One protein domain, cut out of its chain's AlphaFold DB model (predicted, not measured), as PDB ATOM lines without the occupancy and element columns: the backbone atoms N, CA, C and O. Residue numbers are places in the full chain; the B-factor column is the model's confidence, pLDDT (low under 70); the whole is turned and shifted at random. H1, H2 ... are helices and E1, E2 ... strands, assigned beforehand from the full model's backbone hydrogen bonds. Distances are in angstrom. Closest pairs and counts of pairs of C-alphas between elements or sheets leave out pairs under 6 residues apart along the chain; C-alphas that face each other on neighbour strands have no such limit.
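Overview. This is residues 25 to 85 and 93 to 129 of the 129 residues of an uncharacterized protein of Methylophilaceae bacterium (UniProt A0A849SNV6). A twisted antiparallel sheet of three strands has H1 packed along one face, with its other face bare; H2 packs beside H1 on that same face, at the edge strand E3, and H3 packs on H1 and H2, off the sheet. The free stretch of residues 77 to 85 sticks out from this body. The printed part has 98 residues with three named helices and then three named strands, in the order H1 H2 H3 E1 E2 E3 along the chain; the sheet's order is E1 - E2 - E3, and the class is mixed, helices and strands. The whole is compact, with a radius of gyration of the C-alphas of 14.1 A, and its C-alphas span 42 by 31 by 23 A.

Arrangement. H1, residues 27 to 40, touches H2, residues 44 to 51, with its residues 33 to 37 alone; the closest C-alphas, those of Arg 37 and Leu 47, are 7.2 A apart. The two run opposite ways at a steep tilt of 64 degrees. H1 also touches H3, residues 60 to 69, with its residues 30 to 34 alone; the closest C-alphas, those of Gln 30 and Cys 66, are 6.5 A apart, and the lines are about perpendicular at 85 degrees. H2 touches H3, the closest C-alphas being those of Leu 48 and Arg 60, 6.6 A apart, and their lines are about perpendicular at 75 degrees. In H1, H2 and H3 every O i to N i+4 pair is within hydrogen-bond range. The strands E1, residues 96 to 105, E2, residues 108 to 117, and E3, residues 123 to 128, form a meander, each strand the antiparallel neighbour of the one before. E1 and E2 are a hairpin, their directions at 161 degrees; N 99 and O 114 are 2.8 A apart, within hydrogen-bond range, and so are N 112 and O 101, 2.8 A. E2 and E3 are a second hairpin, at 163 degrees, with N 113 and O 126 within hydrogen-bond range at 2.8 A. The sheet is twisted, its C-alphas lying up to 4.2 A off the best plane. H1 and H2 are on one face of this sheet, two layers, helices over a sheet. H1 has a height over the sheet of 8.6 A and is only just over E2 alone, with 7 of its C-alphas falling on E2 and 2 on E1. It only just runs along the strands, at 28 degrees to E2 on the local plane. The closest C-alphas of H1 and E2 are those of Ala 32 and Leu 112, 6.9 A apart. H2 comes closest to E3 at the C-alphas of Val 50 and Tyr 124, 6.4 A apart. H3 is not on the sheet, and it is apart from E2 and E3.

Along the chain. H1 begins at C-alpha 27, (-9.661, 57.000, 34.945), and is 19.9 A long from first to last C-alpha. H2 is 10.6 A long and H3 14.2 A. E1 begins at C-alpha 96, (5.528, 34.017, 27.320), and is 28.1 A long; E2 is 29.9 A and E3 16.7 A, ending at C-alpha 128, (-3.185, 45.476, 40.708).

Size, cuts and confidence. The C-alphas farthest apart, those of Glu 84 and Glu 107, are 42.7 A apart. Residues 86 to 92 are not printed, and C-alphas 85 and 93 are 22.3 A apart across this cut, which lies in the link from H3 to E1. Of the links that are printed whole, H2 to H3 is short and the other three are tight. Without residues 77 to 85 the body spans 37 by 28 by 25 A. The mean pLDDT of the printed part is 86.5, and residues 76 to 85 are under 70.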
ATOM      1  N   LEU A  25     -16.367  54.217  32.680       90.50
ATOM      2  CA  LEU A  25     -15.072  53.689  33.082       90.50
ATOM      3  C   LEU A  25     -14.343  54.710  33.958       90.50
ATOM      4  O   LEU A  25     -14.346  55.902  33.635       90.50
ATOM      5  N   THR A  26     -13.703  54.242  35.026       91.50
ATOM      6  CA  THR A  26     -12.830  55.071  35.867       91.50
ATOM      7  C   THR A  26     -11.611  55.531  35.072       91.50
ATOM      8  O   THR A  26     -11.310  55.002  33.998       91.50
ATOM      9  N   GLU A  27     -10.898  56.534  35.576       89.50
ATOM     10  CA  GLU A  27      -9.661  57.000  34.945       89.50
ATOM     11  C   GLU A  27      -8.625  55.867  34.839       89.50
ATOM     12  O   GLU A  27      -8.040  55.658  33.776       89.50
ATOM     13  N   VAL A  28      -8.494  55.061  35.897       90.19
ATOM     14  CA  VAL A  28      -7.606  53.890  35.939       90.19
ATOM     15  C   VAL A  28      -7.989  52.859  34.876       90.19
ATOM     16  O   VAL A  28      -7.132  52.392  34.127       90.19
ATOM     17  N   GLU A  29      -9.276  52.526  34.761       93.00
ATOM     18  CA  GLU A  29      -9.767  51.575  33.760       93.00
ATOM     19  C   GLU A  29      -9.482  52.067  32.335       93.00
ATOM     20  O   GLU A  29      -9.027  51.297  31.489       93.00
ATOM     21  N   GLN A  30      -9.705  53.355  32.064       93.06
ATOM     22  CA  GLN A  30      -9.405  53.948  30.759       93.06
ATOM     23  C   GLN A  30      -7.907  53.898  30.448       93.06
ATOM     24  O   GLN A  30      -7.521  53.530  29.334       93.06
ATOM     25  N   GLN A  31      -7.061  54.217  31.427       92.00
ATOM     26  CA  GLN A  31      -5.613  54.204  31.263       92.00
ATOM     27  C   GLN A  31      -5.073  52.784  31.057       92.00
ATOM     28  O   GLN A  31      -4.223  52.572  30.186       92.00
ATOM     29  N   ALA A  32      -5.604  51.797  31.783       92.81
ATOM     30  CA  ALA A  32      -5.274  50.389  31.593       92.81
ATOM     31  C   ALA A  32      -5.622  49.930  30.169       92.81
ATOM     32  O   ALA A  32      -4.767  49.382  29.476       92.81
ATOM     33  N   LEU A  33      -6.831  50.237  29.678       94.19
ATOM     34  CA  LEU A  33      -7.244  49.914  28.306       94.19
ATOM     35  C   LEU A  33      -6.328  50.551  27.256       94.19
ATOM     36  O   LEU A  33      -5.926  49.885  26.301       94.19
ATOM     37  N   CYS A  34      -5.981  51.828  27.430       92.12
ATOM     38  CA  CYS A  34      -5.089  52.534  26.514       92.12
ATOM     39  C   CYS A  34      -3.680  51.934  26.518       92.12
ATOM     40  O   CYS A  34      -3.068  51.800  25.460       92.12
ATOM     41  N   THR A  35      -3.182  51.538  27.687       91.75
ATOM     42  CA  THR A  35      -1.865  50.912  27.838       91.75
ATOM     43  C   THR A  35      -1.843  49.541  27.172       91.75
ATOM     44  O   THR A  35      -1.041  49.327  26.266       91.75
ATOM     45  N   VAL A  36      -2.794  48.655  27.488       91.12
ATOM     46  CA  VAL A  36      -2.892  47.343  26.824       91.12
ATOM     47  C   VAL A  36      -3.002  47.516  25.309       91.12
ATOM     48  O   VAL A  36      -2.282  46.852  24.565       91.12
ATOM     49  N   ARG A  37      -3.828  48.451  24.823       91.50
ATOM     50  CA  ARG A  37      -3.967  48.728  23.386       91.50
ATOM     51  C   ARG A  37      -2.656  49.177  22.735       91.50
ATOM     52  O   ARG A  37      -2.373  48.738  21.623       91.50
ATOM     53  N   ARG A  38      -1.857  50.018  23.399       88.12
ATOM     54  CA  ARG A  38      -0.551  50.477  22.891       88.12
ATOM     55  C   ARG A  38       0.487  49.355  22.851       88.12
ATOM     56  O   ARG A  38       1.184  49.235  21.850       88.12
ATOM     57  N   HIS A  39       0.567  48.538  23.900       85.56
ATOM     58  CA  HIS A  39       1.570  47.470  24.009       85.56
ATOM     59  C   HIS A  39       1.248  46.269  23.112       85.56
ATOM     60  O   HIS A  39       2.131  45.700  22.476       85.56
ATOM     61  N   THR A  40      -0.026  45.878  23.056       84.69
ATOM     62  CA  THR A  40      -0.445  44.632  22.394       84.69
ATOM     63  C   THR A  40      -0.961  44.838  20.975       84.69
ATOM     64  O   THR A  40      -0.976  43.893  20.193       84.69
ATOM     65  N   GLN A  41      -1.417  46.054  20.647       87.25
ATOM     66  CA  GLN A  41      -2.094  46.379  19.388       87.25
ATOM     67  C   GLN A  41      -3.289  45.456  19.054       87.25
ATOM     68  O   GLN A  41      -3.735  45.416  17.907       87.25
ATOM     69  N   LEU A  42      -3.865  44.774  20.055       87.50
ATOM     70  CA  LEU A  42      -4.981  43.840  19.873       87.50
ATOM     71  C   LEU A  42      -6.201  44.507  19.230       87.50
ATOM     72  O   LEU A  42      -6.549  45.619  19.645       87.50
ATOM     73  N   PRO A  43      -6.884  43.844  18.279       89.81
ATOM     74  CA  PRO A  43      -8.181  44.274  17.764       89.81
ATOM     75  C   PRO A  43      -9.190  44.578  18.877       89.81
ATOM     76  O   PRO A  43      -9.080  44.091  20.001       89.81
ATOM     77  N   LEU A  44     -10.204  45.384  18.551       91.56
ATOM     78  CA  LEU A  44     -11.192  45.864  19.522       91.56
ATOM     79  C   LEU A  44     -11.863  44.724  20.306       91.56
ATOM     80  O   LEU A  44     -12.006  44.823  21.523       91.56
ATOM     81  N   ASP A  45     -12.282  43.671  19.607       92.81
ATOM     82  CA  ASP A  45     -13.036  42.565  20.200       92.81
ATOM     83  C   ASP A  45     -12.134  41.628  21.027       92.81
ATOM     84  O   ASP A  45     -12.542  41.176  22.095       92.81
ATOM     85  N   ASP A  46     -10.873  41.444  20.627       91.69
ATOM     86  CA  ASP A  46      -9.889  40.692  21.417       91.69
ATOM     87  C   ASP A  46      -9.517  41.444  22.698       91.69
ATOM     88  O   ASP A  46      -9.484  40.869  23.785       91.69
ATOM     89  N   LEU A  47      -9.308  42.761  22.602       93.25
ATOM     90  CA  LEU A  47      -9.071  43.606  23.771       93.25
ATOM     91  C   LEU A  47     -10.267  43.578  24.732       93.25
ATOM     92  O   LEU A  47     -10.082  43.530  25.949       93.25
ATOM     93  N   LEU A  48     -11.493  43.587  24.196       94.69
ATOM     94  CA  LEU A  48     -12.699  43.418  24.997       94.69
ATOM     95  C   LEU A  48     -12.669  42.076  25.732       94.69
ATOM     96  O   LEU A  48     -12.881  42.068  26.941       94.69
ATOM     97  N   ALA A  49     -12.387  40.971  25.039       93.12
ATOM     98  CA  ALA A  49     -12.347  39.639  25.638       93.12
ATOM     99  C   ALA A  49     -11.301  39.531  26.760       93.12
ATOM    100  O   ALA A  49     -11.614  39.022  27.836       93.12
ATOM    101  N   VAL A  50     -10.100  40.077  26.547       92.38
ATOM    102  CA  VAL A  50      -9.002  40.071  27.529       92.38
ATOM    103  C   VAL A  50      -9.345  40.891  28.775       92.38
ATOM    104  O   VAL A  50      -9.057  40.472  29.894       92.38
ATOM    105  N   MET A  51      -9.979  42.054  28.608       94.50
ATOM    106  CA  MET A  51     -10.194  43.006  29.709       94.50
ATOM    107  C   MET A  51     -11.541  42.834  30.422       94.50
ATOM    108  O   MET A  51     -11.705  43.299  31.551       94.50
ATOM    109  N   LYS A  52     -12.513  42.150  29.805       94.00
ATOM    110  CA  LYS A  52     -13.857  41.919  30.361       94.00
ATOM    111  C   LYS A  52     -13.865  41.238  31.740       94.00
ATOM    112  O   LYS A  52     -14.666  41.672  32.567       94.00
ATOM    113  N   PRO A  53     -13.006  40.243  32.044       92.88
ATOM    114  CA  PRO A  53     -12.951  39.646  33.382       92.88
ATOM    115  C   PRO A  53     -12.532  40.640  34.474       92.88
ATOM    116  O   PRO A  53     -12.977  40.522  35.611       92.88
ATOM    117  N   ARG A  54     -11.698  41.630  34.132       90.31
ATOM    118  CA  ARG A  54     -11.181  42.650  35.063       90.31
ATOM    119  C   ARG A  54     -12.097  43.851  35.196       90.31
ATOM    120  O   ARG A  54     -12.171  44.457  36.256       90.31
ATOM    121  N   ILE A  55     -12.813  44.171  34.125       93.25
ATOM    122  CA  ILE A  55     -13.765  45.274  34.075       93.25
ATOM    123  C   ILE A  55     -15.120  44.691  33.648       93.25
ATOM    124  O   ILE A  55     -15.485  44.762  32.471       93.25
ATOM    125  N   PRO A  56     -15.919  44.121  34.573       93.25
ATOM    126  CA  PRO A  56     -17.176  43.453  34.221       93.25
ATOM    127  C   PRO A  56     -18.180  44.371  33.509       93.25
ATOM    128  O   PRO A  56     -18.920  43.937  32.623       93.25
ATOM    129  N   LYS A  57     -18.163  45.672  33.829       93.88
ATOM    130  CA  LYS A  57     -18.970  46.722  33.180       93.88
ATOM    131  C   LYS A  57     -18.456  47.155  31.795       93.88
ATOM    132  O   LYS A  57     -19.070  48.002  31.143       93.88
ATOM    133  N   LEU A  58     -17.332  46.610  31.325       95.75
ATOM    134  CA  LEU A  58     -16.784  46.911  30.005       95.75
ATOM    135  C   LEU A  58     -17.730  46.390  28.925       95.75
ATOM    136  O   LEU A  58     -18.189  45.251  28.956       95.75
ATOM    137  N   THR A  59     -18.039  47.231  27.953       95.81
ATOM    138  CA  THR A  59     -18.868  46.891  26.797       95.81
ATOM    139  C   THR A  59     -18.116  47.288  25.543       95.81
ATOM    140  O   THR A  59     -17.283  48.193  25.564       95.81
ATOM    141  N   ARG A  60     -18.452  46.674  24.412       96.06
ATOM    142  CA  ARG A  60     -17.863  47.051  23.123       96.06
ATOM    143  C   ARG A  60     -17.983  48.557  22.850       96.06
ATOM    144  O   ARG A  60     -17.027  49.195  22.420       96.06
ATOM    145  N   SER A  61     -19.134  49.147  23.177       94.44
ATOM    146  CA  SER A  61     -19.420  50.565  22.943       94.44
ATOM    147  C   SER A  61     -18.657  51.515  23.869       94.44
ATOM    148  O   SER A  61     -18.206  52.568  23.417       94.44
ATOM    149  N   ASN A  62     -18.524  51.214  25.169       94.00
ATOM    150  CA  ASN A  62     -17.727  52.076  26.058       94.00
ATOM    151  C   ASN A  62     -16.215  51.912  25.810       94.00
ATOM    152  O   ASN A  62     -15.516  52.922  25.838       94.00
ATOM    153  N   LEU A  63     -15.746  50.717  25.430       95.25
ATOM    154  CA  LEU A  63     -14.373  50.475  24.990       95.25
ATOM    155  C   LEU A  63     -14.045  51.277  23.729       95.25
ATOM    156  O   LEU A  63     -13.078  52.033  23.712       95.25
ATOM    157  N   HIS A  64     -14.877  51.165  22.691       93.44
ATOM    158  CA  HIS A  64     -14.669  51.893  21.440       93.44
ATOM    159  C   HIS A  64     -14.619  53.409  21.668       93.44
ATOM    160  O   HIS A  64     -13.708  54.076  21.183       93.44
ATOM    161  N   ARG A  65     -15.558  53.956  22.453       93.06
ATOM    162  CA  ARG A  65     -15.568  55.387  22.800       93.06
ATOM    163  C   ARG A  65     -14.332  55.803  23.597       93.06
ATOM    164  O   ARG A  65     -13.798  56.873  23.327       93.06
ATOM    165  N   CYS A  66     -13.865  54.969  24.530       93.81
ATOM    166  CA  CYS A  66     -12.624  55.199  25.270       93.81
ATOM    167  C   CYS A  66     -11.428  55.283  24.313       93.81
ATOM    168  O   CYS A  66     -10.717  56.282  24.297       93.81
ATOM    169  N   LEU A  67     -11.239  54.281  23.450       93.19
ATOM    170  CA  LEU A  67     -10.128  54.278  22.497       93.19
ATOM    171  C   LEU A  67     -10.204  55.449  21.517       93.19
ATOM    172  O   LEU A  67      -9.189  56.076  21.240       93.19
ATOM    173  N   GLN A  68     -11.395  55.779  21.019       91.25
ATOM    174  CA  GLN A  68     -11.594  56.931  20.141       91.25
ATOM    175  C   GLN A  68     -11.240  58.246  20.845       91.25
ATOM    176  O   GLN A  68     -10.618  59.113  20.238       91.25
ATOM    177  N   HIS A  69     -11.602  58.388  22.122       89.06
ATOM    178  CA  HIS A  69     -11.278  59.574  22.910       89.06
ATOM    179  C   HIS A  69      -9.768  59.776  23.062       89.06
ATOM    180  O   HIS A  69      -9.294  60.902  22.953       89.06
ATOM    181  N   HIS A  70      -9.032  58.681  23.246       89.50
ATOM    182  CA  HIS A  70      -7.577  58.681  23.407       89.50
ATOM    183  C   HIS A  70      -6.805  58.569  22.082       89.50
ATOM    184  O   HIS A  70      -5.586  58.410  22.099       89.50
ATOM    185  N   GLY A  71      -7.484  58.632  20.930       88.62
ATOM    186  CA  GLY A  71      -6.848  58.551  19.607       88.62
ATOM    187  C   GLY A  71      -6.279  57.170  19.248       88.62
ATOM    188  O   GLY A  71      -5.409  57.068  18.393       88.62
ATOM    189  N   LEU A  72      -6.757  56.104  19.898       89.00
ATOM    190  CA  LEU A  72      -6.281  54.718  19.765       89.00
ATOM    191  C   LEU A  72      -7.292  53.780  19.077       89.00
ATOM    192  O   LEU A  72      -7.107  52.554  19.064       89.00
ATOM    193  N   SER A  73      -8.396  54.317  18.543       83.44
ATOM    194  CA  SER A  73      -9.408  53.517  17.838       83.44
ATOM    195  C   SER A  73      -8.855  52.914  16.547       83.44
ATOM    196  O   SER A  73      -9.140  51.760  16.235       83.44
ATOM    197  N   VAL A  74      -8.011  53.662  15.839       81.56
ATOM    198  CA  VAL A  74      -7.316  53.218  14.630       81.56
ATOM    199  C   VAL A  74      -5.888  52.844  15.019       81.56
ATOM    200  O   VAL A  74      -5.217  53.605  15.714       81.56
ATOM    201  N   LEU A  75      -5.430  51.657  14.614       74.38
ATOM    202  CA  LEU A  75      -4.011  51.321  14.746       74.38
ATOM    203  C   LEU A  75      -3.205  52.265  13.852       74.38
ATOM    204  O   LEU A  75      -3.645  52.512  12.728       74.38
ATOM    205  N   PRO A  76      -2.037  52.761  14.297       69.50
ATOM    206  CA  PRO A  76      -1.122  53.439  13.397       69.50
ATOM    207  C   PRO A  76      -0.888  52.531  12.190       69.50
ATOM    208  O   PRO A  76      -0.397  51.412  12.332       69.50
ATOM    209  N   VAL A  77      -1.294  52.986  11.006       65.75
ATOM    210  CA  VAL A  77      -0.784  52.403   9.769       65.75
ATOM    211  C   VAL A  77       0.679  52.788   9.791       65.75
ATOM    212  O   VAL A  77       0.964  53.985   9.801       65.75
ATOM    213  N   ASP A  78       1.579  51.813   9.920       58.72
ATOM    214  CA  ASP A  78       3.013  52.075   9.934       58.72
ATOM    215  C   ASP A  78       3.341  53.006   8.760       58.72
ATOM    216  O   ASP A  78       3.378  52.579   7.603       58.72
ATOM    217  N   ALA A  79       3.576  54.290   9.046       52.75
ATOM    218  CA  ALA A  79       4.318  55.166   8.161       52.75
ATOM    219  C   ALA A  79       5.730  54.604   8.220       52.75
ATOM    220  O   ALA A  79       6.535  54.984   9.070       52.75
ATOM    221  N   ALA A  80       5.952  53.557   7.430       53.31
ATOM    222  CA  ALA A  80       7.165  52.785   7.443       53.31
ATOM    223  C   ALA A  80       8.310  53.722   7.053       53.31
ATOM    224  O   ALA A  80       8.662  53.856   5.885       53.31
ATOM    225  N   VAL A  81       8.961  54.318   8.055       53.84
ATOM    226  CA  VAL A  81      10.417  54.355   8.038       53.84
ATOM    227  C   VAL A  81      10.785  52.919   7.720       53.84
ATOM    228  O   VAL A  81      10.433  52.026   8.494       53.84
ATOM    229  N   VAL A  82      11.358  52.688   6.540       57.72
ATOM    230  CA  VAL A  82      11.787  51.369   6.073       57.72
ATOM    231  C   VAL A  82      12.920  50.911   6.991       57.72
ATOM    232  O   VAL A  82      14.095  50.946   6.658       57.72
ATOM    233  N   ARG A  83      12.576  50.549   8.225       59.16
ATOM    234  CA  ARG A  83      13.381  49.693   9.069       59.16
ATOM    235  C   ARG A  83      13.166  48.322   8.471       59.16
ATOM    236  O   ARG A  83      12.020  47.888   8.353       59.16
ATOM    237  N   GLU A  84      14.249  47.685   8.042       65.75
ATOM    238  CA  GLU A  84      14.214  46.303   7.581       65.75
ATOM    239  C   GLU A  84      13.348  45.495   8.548       65.75
ATOM    240  O   GLU A  84      13.650  45.407   9.745       65.75
ATOM    241  N   LYS A  85      12.218  44.980   8.049       62.22
ATOM    242  CA  LYS A  85      11.312  44.146   8.830       62.22
ATOM    243  C   LYS A  85      12.068  42.865   9.157       62.22
ATOM    244  O   LYS A  85      12.036  41.905   8.393       62.22
ATOM    245  N   ILE A  93       5.854  27.185  21.273       84.00
ATOM    246  CA  ILE A  93       4.627  27.434  22.048       84.00
ATOM    247  C   ILE A  93       4.976  27.375  23.543       84.00
ATOM    248  O   ILE A  93       5.717  26.484  23.961       84.00
ATOM    249  N   GLY A  94       4.471  28.324  24.336       80.88
ATOM    250  CA  GLY A  94       4.791  28.449  25.760       80.88
ATOM    251  C   GLY A  94       5.886  29.470  26.080       80.88
ATOM    252  O   GLY A  94       6.165  29.709  27.253       80.88
ATOM    253  N   TYR A  95       6.492  30.123  25.079       87.19
ATOM    254  CA  TYR A  95       7.340  31.291  25.323       87.19
ATOM    255  C   TYR A  95       6.478  32.536  25.580       87.19
ATOM    256  O   TYR A  95       5.958  33.168  24.650       87.19
ATOM    257  N   VAL A  96       6.351  32.896  26.856       88.88
ATOM    258  CA  VAL A  96       5.528  34.017  27.320       88.88
ATOM    259  C   VAL A  96       6.397  35.243  27.590       88.88
ATOM    260  O   VAL A  96       7.336  35.203  28.381       88.88
ATOM    261  N   HIS A  97       6.066  36.355  26.939       88.75
ATOM    262  CA  HIS A  97       6.615  37.668  27.251       88.75
ATOM    263  C   HIS A  97       5.744  38.333  28.317       88.75
ATOM    264  O   HIS A  97       4.568  38.582  28.061       88.75
ATOM    265  N   ILE A  98       6.316  38.595  29.491       91.69
ATOM    266  CA  ILE A  98       5.638  39.272  30.600       91.69
ATOM    267  C   ILE A  98       6.172  40.699  30.689       91.69
ATOM    268  O   ILE A  98       7.384  40.898  30.765       91.69
ATOM    269  N   ASP A  99       5.262  41.663  30.681       91.56
ATOM    270  CA  ASP A  99       5.525  43.087  30.853       91.56
ATOM    271  C   ASP A  99       4.746  43.600  32.072       91.56
ATOM    272  O   ASP A  99       3.608  43.182  32.312       91.56
ATOM    273  N   ILE A 100       5.366  44.480  32.857       92.06
ATOM    274  CA  ILE A 100       4.739  45.124  34.016       92.06
ATOM    275  C   ILE A 100       4.848  46.629  33.818       92.06
ATOM    276  O   ILE A 100       5.947  47.175  33.740       92.06
ATOM    277  N   THR A 101       3.706  47.305  33.755       91.38
ATOM    278  CA  THR A 101       3.635  48.755  33.565       91.38
ATOM    279  C   THR A 101       3.043  49.429  34.799       91.38
ATOM    280  O   THR A 101       1.950  49.072  35.236       91.38
ATOM    281  N   GLU A 102       3.735  50.430  35.346       89.44
ATOM    282  CA  GLU A 102       3.194  51.294  36.401       89.44
ATOM    283  C   GLU A 102       2.215  52.309  35.788       89.44
ATOM    284  O   GLU A 102       2.532  53.018  34.830       89.44
ATOM    285  N   LEU A 103       1.007  52.369  36.340       87.88
ATOM    286  CA  LEU A 103      -0.043  53.306  35.972       87.88
ATOM    287  C   LEU A 103      -0.271  54.274  37.134       87.88
ATOM    288  O   LEU A 103      -0.596  53.865  38.247       87.88
ATOM    289  N   HIS A 104      -0.137  55.569  36.864       82.38
ATOM    290  CA  HIS A 104      -0.444  56.622  37.826       82.38
ATOM    291  C   HIS A 104      -1.845  57.178  37.567       82.38
ATOM    292  O   HIS A 104      -2.155  57.557  36.436       82.38
ATOM    293  N   SER A 105      -2.666  57.257  38.612       78.94
ATOM    294  CA  SER A 105      -3.959  57.948  38.600       78.94
ATOM    295  C   SER A 105      -4.087  58.895  39.794       78.94
ATOM    296  O   SER A 105      -3.251  58.884  40.701       78.94
ATOM    297  N   ALA A 106      -5.157  59.696  39.820       77.38
ATOM    298  CA  ALA A 106      -5.495  60.531  40.974       77.38
ATOM    299  C   ALA A 106      -5.733  59.721  42.268       77.38
ATOM    300  O   ALA A 106      -5.613  60.266  43.363       77.38
ATOM    301  N   GLU A 107      -6.054  58.431  42.146       74.19
ATOM    302  CA  GLU A 107      -6.344  57.518  43.261       74.19
ATOM    303  C   GLU A 107      -5.087  56.800  43.784       74.19
ATOM    304  O   GLU A 107      -5.128  56.203  44.857       74.19
ATOM    305  N   GLY A 108      -3.964  56.870  43.060       83.56
ATOM    306  CA  GLY A 108      -2.696  56.274  43.472       83.56
ATOM    307  C   GLY A 108      -1.949  55.557  42.349       83.56
ATOM    308  O   GLY A 108      -2.201  55.748  41.157       83.56
ATOM    309  N   LYS A 109      -0.982  54.732  42.752       88.88
ATOM    310  CA  LYS A 109      -0.185  53.889  41.855       88.88
ATOM    311  C   LYS A 109      -0.894  52.558  41.644       88.88
ATOM    312  O   LYS A 109      -1.429  52.009  42.592       88.88
ATOM    313  N   HIS A 110      -0.873  52.063  40.415       88.56
ATOM    314  CA  HIS A 110      -1.407  50.763  40.028       88.56
ATOM    315  C   HIS A 110      -0.383  50.044  39.148       88.56
ATOM    316  O   HIS A 110       0.414  50.690  38.468       88.56
ATOM    317  N   TYR A 111      -0.423  48.716  39.101       90.19
ATOM    318  CA  TYR A 111       0.451  47.914  38.244       90.19
ATOM    319  C   TYR A 111      -0.374  47.099  37.254       90.19
ATOM    320  O   TYR A 111      -1.262  46.343  37.639       90.19
ATOM    321  N   LEU A 112      -0.072  47.242  35.968       91.44
ATOM    322  CA  LEU A 112      -0.652  46.448  34.894       91.44
ATOM    323  C   LEU A 112       0.327  45.338  34.511       91.44
ATOM    324  O   LEU A 112       1.387  45.613  33.954       91.44
ATOM    325  N   LEU A 113      -0.046  44.092  34.784       93.50
ATOM    326  CA  LEU A 113       0.672  42.907  34.334       93.50
ATOM    327  C   LEU A 113       0.075  42.435  33.011       93.50
ATOM    328  O   LEU A 113      -1.127  42.185  32.926       93.50
ATOM    329  N   VAL A 114       0.914  42.278  31.989       93.50
ATOM    330  CA  VAL A 114       0.525  41.751  30.678       93.50
ATOM    331  C   VAL A 114       1.429  40.579  30.326       93.50
ATOM    332  O   VAL A 114       2.644  40.718  30.288       93.50
ATOM    333  N   ALA A 115       0.844  39.422  30.031       92.44
ATOM    334  CA  ALA A 115       1.557  38.233  29.588       92.44
ATOM    335  C   ALA A 115       1.086  37.839  28.183       92.44
ATOM    336  O   ALA A 115      -0.110  37.695  27.943       92.44
ATOM    337  N   ILE A 116       2.024  37.683  27.249       91.56
ATOM    338  CA  ILE A 116       1.748  37.418  25.833       91.56
ATOM    339  C   ILE A 116       2.536  36.192  25.381       91.56
ATOM    340  O   ILE A 116       3.766  36.238  25.326       91.56
ATOM    341  N   ASP A 117       1.853  35.126  24.973       89.50
ATOM    342  CA  ASP A 117       2.508  34.044  24.237       89.50
ATOM    343  C   ASP A 117       2.885  34.552  22.836       89.50
ATOM    344  O   ASP A 117       2.045  34.986  22.040       89.50
ATOM    345  N   ARG A 118       4.186  34.550  22.533       83.06
ATOM    346  CA  ARG A 118       4.711  35.176  21.308       83.06
ATOM    347  C   ARG A 118       4.288  34.448  20.034       83.06
ATOM    348  O   ARG A 118       4.288  35.093  18.977       83.06
ATOM    349  N   THR A 119       3.923  33.176  20.141       83.56
ATOM    350  CA  THR A 119       3.600  32.284  19.026       83.56
ATOM    351  C   THR A 119       2.100  32.265  18.758       83.56
ATOM    352  O   THR A 119       1.679  32.573  17.647       83.56
ATOM    353  N   THR A 120       1.289  31.995  19.776       86.31
ATOM    354  CA  THR A 120      -0.178  31.914  19.688       86.31
ATOM    355  C   THR A 120      -0.864  33.275  19.761       86.31
ATOM    356  O   THR A 120      -2.033  33.380  19.403       86.31
ATOM    357  N   LYS A 121      -0.154  34.321  20.212       82.06
ATOM    358  CA  LYS A 121      -0.710  35.655  20.508       82.06
ATOM    359  C   LYS A 121      -1.777  35.644  21.602       82.06
ATOM    360  O   LYS A 121      -2.527  36.608  21.719       82.06
ATOM    361  N   TYR A 122      -1.822  34.596  22.422       85.88
ATOM    362  CA  TYR A 122      -2.657  34.587  23.614       85.88
ATOM    363  C   TYR A 122      -2.187  35.676  24.582       85.88
ATOM    364  O   TYR A 122      -0.992  35.765  24.872       85.88
ATOM    365  N   VAL A 123      -3.120  36.498  25.067       90.88
ATOM    366  CA  VAL A 123      -2.839  37.613  25.976       90.88
ATOM    367  C   VAL A 123      -3.612  37.431  27.272       90.88
ATOM    368  O   VAL A 123      -4.824  37.232  27.268       90.88
ATOM    369  N   TYR A 124      -2.900  37.566  28.382       89.88
ATOM    370  CA  TYR A 124      -3.446  37.688  29.722       89.88
ATOM    371  C   TYR A 124      -3.106  39.073  30.271       89.88
ATOM    372  O   TYR A 124      -1.972  39.527  30.125       89.88
ATOM    373  N   ALA A 125      -4.075  39.745  30.891       92.06
ATOM    374  CA  ALA A 125      -3.863  41.050  31.504       92.06
ATOM    375  C   ALA A 125      -4.553  41.144  32.868       92.06
ATOM    376  O   ALA A 125      -5.696  40.708  33.048       92.06
ATOM    377  N   GLU A 126      -3.859  41.744  33.827       90.88
ATOM    378  CA  GLU A 126      -4.334  41.924  35.192       90.88
ATOM    379  C   GLU A 126      -3.878  43.271  35.753       90.88
ATOM    380  O   GLU A 126      -2.756  43.708  35.512       90.88
ATOM    381  N   LEU A 127      -4.777  43.938  36.477       90.38
ATOM    382  CA  LEU A 127      -4.525  45.218  37.123       90.38
ATOM    383  C   LEU A 127      -4.473  45.007  38.639       90.38
ATOM    384  O   LEU A 127      -5.411  44.448  39.208       90.38
ATOM    385  N   TYR A 128      -3.405  45.489  39.264       87.38
ATOM    386  CA  TYR A 128      -3.185  45.476  40.708       87.38
ATOM    387  C   TYR A 128      -3.149  46.906  41.258       87.38
ATOM    388  O   TYR A 128      -2.729  47.828  40.551       87.38
ATOM    389  N   ALA A 129      -3.599  47.065  42.503       78.88
ATOM    390  CA  ALA A 129      -3.503  48.297  43.286       78.88
ATOM    391  C   ALA A 129      -2.256  48.269  44.180       78.88
ATOM    392  O   ALA A 129      -1.902  47.158  44.640       78.88
TER     393      ALA A 129